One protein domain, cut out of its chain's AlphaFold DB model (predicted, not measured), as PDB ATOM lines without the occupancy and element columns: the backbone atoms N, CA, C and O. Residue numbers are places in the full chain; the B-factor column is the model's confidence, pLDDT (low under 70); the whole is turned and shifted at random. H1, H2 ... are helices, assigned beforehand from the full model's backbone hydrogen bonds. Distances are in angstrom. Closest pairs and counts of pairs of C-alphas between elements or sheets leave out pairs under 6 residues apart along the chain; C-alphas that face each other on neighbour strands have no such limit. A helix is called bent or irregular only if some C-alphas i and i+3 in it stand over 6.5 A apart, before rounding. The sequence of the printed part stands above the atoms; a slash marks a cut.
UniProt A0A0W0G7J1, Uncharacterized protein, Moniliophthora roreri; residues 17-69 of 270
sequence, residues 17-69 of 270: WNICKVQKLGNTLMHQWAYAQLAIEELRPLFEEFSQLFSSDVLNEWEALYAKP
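What this domain is: This is residues 17 to 69 of the 270 residues of an uncharacterized protein of Moniliophthora roreri (UniProt A0A0W0G7J1). What is the shape? It is an open, flat hook: the long helix H1, kinked near residue 45, makes the shaft, and the short helix H2 folds back at one end. What is it made of? The printed part has 53 residues with two named helices, H1 then H2, and no named strand: all helix. It is extended, with a radius of gyration of the C-alphas of 17.3 A and spans of 50 by 27 by 10 A.

Where its parts are: Where is H1? Residues 17 to 51, 44.7 A long, begin at C-alpha 17 (46.262, 23.948, -47.765). H1 is irregular: C-alphas 42 and 45 are 7.1 A apart, with a kink of 44 degrees near residue 45. Where is H2? Residues 56 to 66 end at C-alpha 66 (51.011, 17.008, -13.340).

How they stand to each other: Do H1 and H2 touch? They are close but not clearly touching; their closest C-alphas, of Ser 51 and Leu 59, are 7.4 A apart. How do they run? Opposite ways, at a shallow tilt of 14 degrees, H1's line being a rough one. Which O i to N i+4 pairs are within hydrogen-bond range? Every one in H2, and 27 of 31 in H1.

The domain as a whole: How far does it reach? The farthest C-alphas, of Trp 17 and Ser 55, are 50.8 A apart. Is it continuous and confident? The printed part has no cut, the link from H1 to H2 is tight, and residues 17 and 66 to 69 have pLDDT under 70.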
ATOM      1  N   TRP A  17      46.051  25.007 -48.746       67.44
ATOM      2  CA  TRP A  17      46.262  23.948 -47.765       67.44
ATOM      3  C   TRP A  17      45.998  24.358 -46.309       67.44
ATOM      4  O   TRP A  17      45.403  23.585 -45.559       67.44
ATOM      5  N   ASN A  18      46.391  25.564 -45.894       71.75
ATOM      6  CA  ASN A  18      46.153  26.046 -44.533       71.75
ATOM      7  C   ASN A  18      44.677  26.402 -44.319       71.75
ATOM      8  O   ASN A  18      44.119  26.056 -43.278       71.75
ATOM      9  N   ILE A  19      44.001  26.941 -45.339       76.00
ATOM     10  CA  ILE A  19      42.543  27.136 -45.314       76.00
ATOM     11  C   ILE A  19      41.820  25.786 -45.200       76.00
ATOM     12  O   ILE A  19      40.957  25.627 -44.337       76.00
ATOM     13  N   CYS A  20      42.208  24.778 -45.989       74.81
ATOM     14  CA  CYS A  20      41.634  23.436 -45.876       74.81
ATOM     15  C   CYS A  20      41.883  22.793 -44.501       74.81
ATOM     16  O   CYS A  20      40.998  22.109 -43.987       74.81
ATOM     17  N   LYS A  21      43.055  23.009 -43.884       76.06
ATOM     18  CA  LYS A  21      43.325  22.557 -42.508       76.06
ATOM     19  C   LYS A  21      42.397  23.235 -41.505       76.06
ATOM     20  O   LYS A  21      41.804  22.535 -40.692       76.06
ATOM     21  N   VAL A  22      42.230  24.558 -41.582       81.75
ATOM     22  CA  VAL A  22      41.335  25.314 -40.686       81.75
ATOM     23  C   VAL A  22      39.881  24.866 -40.858       81.75
ATOM     24  O   VAL A  22      39.199  24.624 -39.868       81.75
ATOM     25  N   GLN A  23      39.422  24.663 -42.095       83.62
ATOM     26  CA  GLN A  23      38.071  24.160 -42.373       83.62
ATOM     27  C   GLN A  23      37.840  22.746 -41.819       83.62
ATOM     28  O   GLN A  23      36.758  22.448 -41.320       83.62
ATOM     29  N   LYS A  24      38.852  21.870 -41.879       83.19
ATOM     30  CA  LYS A  24      38.764  20.498 -41.352       83.19
ATOM     31  C   LYS A  24      39.010  20.407 -39.845       83.19
ATOM     32  O   LYS A  24      38.608  19.414 -39.244       83.19
ATOM     33  N   LEU A  25      39.608  21.432 -39.234       86.19
ATOM     34  CA  LEU A  25      39.987  21.439 -37.821       86.19
ATOM     35  C   LEU A  25      38.790  21.170 -36.907       86.19
ATOM     36  O   LEU A  25      38.900  20.342 -36.011       86.19
ATOM     37  N   GLY A  26      37.641  21.800 -37.165       92.12
ATOM     38  CA  GLY A  26      36.428  21.588 -36.369       92.12
ATOM     39  C   GLY A  26      35.976  20.125 -36.360       92.12
ATOM     40  O   GLY A  26      35.767  19.551 -35.294       92.12
ATOM     41  N   ASN A  27      35.912  19.488 -37.534       89.44
ATOM     42  CA  ASN A  27      35.534  18.076 -37.651       89.44
ATOM     43  C   ASN A  27      36.577  17.145 -37.019       89.44
ATOM     44  O   ASN A  27      36.216  16.173 -36.357       89.44
ATOM     45  N   THR A  28      37.871  17.438 -37.192       82.19
ATOM     46  CA  THR A  28      38.949  16.667 -36.557       82.19
ATOM     47  C   THR A  28      38.871  16.758 -35.036       82.19
ATOM     48  O   THR A  28      38.919  15.724 -34.374       82.19
ATOM     49  N   LEU A  29      38.697  17.962 -34.484       89.94
ATOM     50  CA  LEU A  29      38.558  18.174 -33.044       89.94
ATOM     51  C   LEU A  29      37.298  17.501 -32.497       89.94
ATOM     52  O   LEU A  29      37.366  16.855 -31.460       89.94
ATOM     53  N   MET A  30      36.171  17.584 -33.209       92.94
ATOM     54  CA  MET A  30      34.932  16.909 -32.816       92.94
ATOM     55  C   MET A  30      35.108  15.386 -32.763       92.94
ATOM     56  O   MET A  30      34.697  14.752 -31.793       92.94
ATOM     57  N   HIS A  31      35.752  14.789 -33.772       87.75
ATOM     58  CA  HIS A  31      36.048  13.357 -33.759       87.75
ATOM     59  C   HIS A  31      37.005  12.976 -32.631       87.75
ATOM     60  O   HIS A  31      36.743  12.013 -31.916       87.75
ATOM     61  N   GLN A  32      38.095  13.724 -32.449       85.81
ATOM     62  CA  GLN A  32      39.051  13.474 -31.369       85.81
ATOM     63  C   GLN A  32      38.396  13.596 -29.993       85.81
ATOM     64  O   GLN A  32      38.649  12.760 -29.131       85.81
ATOM     65  N   TRP A  33      37.511  14.575 -29.809       91.88
ATOM     66  CA  TRP A  33      36.724  14.733 -28.592       91.88
ATOM     67  C   TRP A  33      35.821  13.525 -28.335       91.88
ATOM     68  O   TRP A  33      35.845  12.973 -27.239       91.88
ATOM     69  N   ALA A  34      35.075  13.067 -29.345       92.81
ATOM     70  CA  ALA A  34      34.214  11.891 -29.212       92.81
ATOM     71  C   ALA A  34      35.014  10.625 -28.850       92.81
ATOM     72  O   ALA A  34      34.616   9.874 -27.962       92.81
ATOM     73  N   TYR A  35      36.177  10.412 -29.478       86.62
ATOM     74  CA  TYR A  35      37.074   9.309 -29.113       86.62
ATOM     75  C   TYR A  35      37.632   9.449 -27.695       86.62
ATOM     76  O   TYR A  35      37.701   8.458 -26.974       86.62
ATOM     77  N   ALA A  36      38.012  10.661 -27.286       88.44
ATOM     78  CA  ALA A  36      38.504  10.915 -25.937       88.44
ATOM     79  C   ALA A  36      37.424  10.636 -24.884       88.44
ATOM     80  O   ALA A  36      37.730  10.045 -23.855       88.44
ATOM     81  N   GLN A  37      36.163  10.991 -25.151       93.56
ATOM     82  CA  GLN A  37      35.050  10.670 -24.255       93.56
ATOM     83  C   GLN A  37      34.877   9.161 -24.079       93.56
ATOM     84  O   GLN A  37      34.836   8.696 -22.944       93.56
ATOM     85  N   LEU A  38      34.868   8.399 -25.177       91.88
ATOM     86  CA  LEU A  38      34.786   6.936 -25.113       91.88
ATOM     87  C   LEU A  38      35.969   6.329 -24.346       91.88
ATOM     88  O   LEU A  38      35.772   5.475 -23.489       91.88
ATOM     89  N   ALA A  39      37.190   6.803 -24.607       85.19
ATOM     90  CA  ALA A  39      38.380   6.334 -23.900       85.19
ATOM     91  C   ALA A  39      38.326   6.656 -22.397       85.19
ATOM     92  O   ALA A  39      38.735   5.841 -21.578       85.19
ATOM     93  N   ILE A  40      37.803   7.827 -22.018       90.81
ATOM     94  CA  ILE A  40      37.600   8.192 -20.612       90.81
ATOM     95  C   ILE A  40      36.569   7.265 -19.965       90.81
ATOM     96  O   ILE A  40      36.792   6.820 -18.844       90.81
ATOM     97  N   GLU A  41      35.452   6.979 -20.635       92.25
ATOM     98  CA  GLU A  41      34.424   6.065 -20.117       92.25
ATOM     99  C   GLU A  41      34.963   4.641 -19.927       92.25
ATOM    100  O   GLU A  41      34.669   4.009 -18.915       92.25
ATOM    101  N   GLU A  42      35.795   4.165 -20.855       91.56
ATOM    102  CA  GLU A  42      36.433   2.848 -20.785       91.56
ATOM    103  C   GLU A  42      37.504   2.765 -19.684       91.56
ATOM    104  O   GLU A  42      37.567   1.778 -18.951       91.56
ATOM    105  N   LEU A  43      38.349   3.793 -19.547       89.38
ATOM    106  CA  LEU A  43      39.521   3.758 -18.662       89.38
ATOM    107  C   LEU A  43      39.237   4.222 -17.231       89.38
ATOM    108  O   LEU A  43      39.981   3.852 -16.322       89.38
ATOM    109  N   ARG A  44      38.184   5.016 -17.001       91.75
ATOM    110  CA  ARG A  44      37.855   5.562 -15.673       91.75
ATOM    111  C   ARG A  44      37.692   4.492 -14.585       91.75
ATOM    112  O   ARG A  44      38.297   4.681 -13.533       91.75
ATOM    113  N   PRO A  45      36.961   3.378 -14.794       91.75
ATOM    114  CA  PRO A  45      36.779   2.375 -13.742       91.75
ATOM    115  C   PRO A  45      38.110   1.750 -13.312       91.75
ATOM    116  O   PRO A  45      38.389   1.637 -12.124       91.75
ATOM    117  N   LEU A  46      38.961   1.410 -14.289       88.44
ATOM    118  CA  LEU A  46      40.292   0.844 -14.051       88.44
ATOM    119  C   LEU A  46      41.207   1.842 -13.338       88.44
ATOM    120  O   LEU A  46      41.959   1.469 -12.441       88.44
ATOM    121  N   PHE A  47      41.146   3.113 -13.732       88.00
ATOM    122  CA  PHE A  47      41.913   4.175 -13.094       88.00
ATOM    123  C   PHE A  47      41.504   4.372 -11.628       88.00
ATOM    124  O   PHE A  47      42.372   4.502 -10.767       88.00
ATOM    125  N   GLU A  48      40.204   4.363 -11.329       91.62
ATOM    126  CA  GLU A  48      39.687   4.483  -9.961       91.62
ATOM    127  C   GLU A  48      40.077   3.276  -9.098       91.62
ATOM    128  O   GLU A  48      40.555   3.463  -7.979       91.62
ATOM    129  N   GLU A  49      39.946   2.053  -9.624       91.56
ATOM    130  CA  GLU A  49      40.378   0.825  -8.942       91.56
ATOM    131  C   GLU A  49      41.881   0.857  -8.636       91.56
ATOM    132  O   GLU A  49      42.300   0.593  -7.510       91.56
ATOM    133  N   PHE A  50      42.699   1.251  -9.615       86.62
ATOM    134  CA  PHE A  50      44.143   1.356  -9.435       86.62
ATOM    135  C   PHE A  50      44.520   2.447  -8.429       86.62
ATOM    136  O   PHE A  50      45.403   2.243  -7.601       86.62
ATOM    137  N   SER A  51      43.826   3.587  -8.453       90.19
ATOM    138  CA  SER A  51      44.074   4.695  -7.524       90.19
ATOM    139  C   SER A  51      43.804   4.299  -6.069       90.19
ATOM    140  O   SER A  51      44.523   4.744  -5.178       90.19
ATOM    141  N   GLN A  52      42.836   3.411  -5.816       92.31
ATOM    142  CA  GLN A  52      42.536   2.901  -4.470       92.31
ATOM    143  C   GLN A  52      43.662   2.048  -3.864       92.31
ATOM    144  O   GLN A  52      43.681   1.844  -2.650       92.31
ATOM    145  N   LEU A  53      44.612   1.563  -4.674       92.19
ATOM    146  CA  LEU A  53      45.771   0.803  -4.192       92.19
ATOM    147  C   LEU A  53      46.824   1.690  -3.511       92.19
ATOM    148  O   LEU A  53      47.712   1.173  -2.832       92.19
ATOM    149  N   PHE A  54      46.742   3.012  -3.689       92.25
ATOM    150  CA  PHE A  54      47.720   3.968  -3.181       92.25
ATOM    151  C   PHE A  54      47.108   4.869  -2.106       92.25
ATOM    152  O   PHE A  54      45.912   5.147  -2.085       92.25
ATOM    153  N   SER A  55      47.949   5.338  -1.183       93.38
ATOM    154  CA  SER A  55      47.527   6.302  -0.162       93.38
ATOM    155  C   SER A  55      47.216   7.673  -0.773       93.38
ATOM    156  O   SER A  55      47.797   8.049  -1.792       93.38
ATOM    157  N   SER A  56      46.355   8.453  -0.112       90.50
ATOM    158  CA  SER A  56      46.009   9.817  -0.540       90.50
ATOM    159  C   SER A  56      47.232  10.718  -0.705       90.50
ATOM    160  O   SER A  56      47.259  11.550  -1.603       90.50
ATOM    161  N   ASP A  57      48.258  10.538   0.129       89.94
ATOM    162  CA  ASP A  57      49.465  11.365   0.100       89.94
ATOM    163  C   ASP A  57      50.262  11.150  -1.194       89.94
ATOM    164  O   ASP A  57      50.714  12.116  -1.807       89.94
ATOM    165  N   VAL A  58      50.351   9.898  -1.660       85.69
ATOM    166  CA  VAL A  58      51.013   9.538  -2.927       85.69
ATOM    167  C   VAL A  58      50.239  10.090  -4.125       85.69
ATOM    168  O   VAL A  58      50.837  10.637  -5.049       85.69
ATOM    169  N   LEU A  59      48.906   9.991  -4.101       88.19
ATOM    170  CA  LEU A  59      48.061  10.525  -5.173       88.19
ATOM    171  C   LEU A  59      48.179  12.052  -5.278       88.19
ATOM    172  O   LEU A  59      48.327  12.577  -6.380       88.19
ATOM    173  N   ASN A  60      48.186  12.751  -4.139       88.06
ATOM    174  CA  ASN A  60      48.373  14.203  -4.085       88.06
ATOM    175  C   ASN A  60      49.754  14.623  -4.610       88.06
ATOM    176  O   ASN A  60      49.874  15.635  -5.303       88.06
ATOM    177  N   GLU A  61      50.804  13.855  -4.298       85.12
ATOM    178  CA  GLU A  61      52.143  14.092  -4.840       85.12
ATOM    179  C   GLU A  61      52.151  13.954  -6.365       85.12
ATOM    180  O   GLU A  61      52.667  14.831  -7.062       85.12
ATOM    181  N   TRP A  62      51.531  12.898  -6.898       82.25
ATOM    182  CA  TRP A  62      51.425  12.694  -8.342       82.25
ATOM    183  C   TRP A  62      50.631  13.811  -9.018       82.25
ATOM    184  O   TRP A  62      51.104  14.378 -10.002       82.25
ATOM    185  N   GLU A  63      49.477  14.202  -8.478       84.56
ATOM    186  CA  GLU A  63      48.668  15.301  -9.020       84.56
ATOM    187  C   GLU A  63      49.450  16.629  -9.045       84.56
ATOM    188  O   GLU A  63      49.442  17.351 -10.047       84.56
ATOM    189  N   ALA A  64      50.229  16.908  -7.994       83.94
ATOM    190  CA  ALA A  64      51.104  18.077  -7.929       83.94
ATOM    191  C   ALA A  64      52.242  18.052  -8.970       83.94
ATOM    192  O   ALA A  64      52.731  19.115  -9.369       83.94
ATOM    193  N   LEU A  65      52.675  16.873  -9.427       72.94
ATOM    194  CA  LEU A  65      53.642  16.743 -10.521       72.94
ATOM    195  C   LEU A  65      53.015  17.077 -11.881       72.94
ATOM    196  O   LEU A  65      53.666  17.735 -12.690       72.94
ATOM    197  N   TYR A  66      51.751  16.702 -12.106       67.31
ATOM    198  CA  TYR A  66      51.011  17.008 -13.340       67.31
ATOM    199  C   TYR A  66      50.580  18.475 -13.458       67.31
ATOM    200  O   TYR A  66      50.425  18.981 -14.568       67.31
ATOM    201  N   ALA A  67      50.406  19.174 -12.333       69.69
ATOM    202  CA  ALA A  67      50.079  20.602 -12.313       69.69
ATOM    203  C   ALA A  67      51.255  21.512 -12.724       69.69
ATOM    204  O   ALA A  67      51.063  22.708 -12.964       69.69
ATOM    205  N   LYS A  68      52.480  20.976 -12.801       69.62
ATOM    206  CA  LYS A  68      53.652  21.730 -13.259       69.62
ATOM    207  C   LYS A  68      53.630  21.822 -14.790       69.62
ATOM    208  O   LYS A  68      53.361  20.817 -15.447       69.62
ATOM    209  N   PRO A  69      53.906  23.000 -15.383       61.38
ATOM    210  CA  PRO A  69      53.946  23.137 -16.834       61.38
ATOM    211  C   PRO A  69      54.928  22.129 -17.432       61.38
ATOM    212  O   PRO A  69      56.042  21.969 -16.927       61.38
TER     213      PRO A  69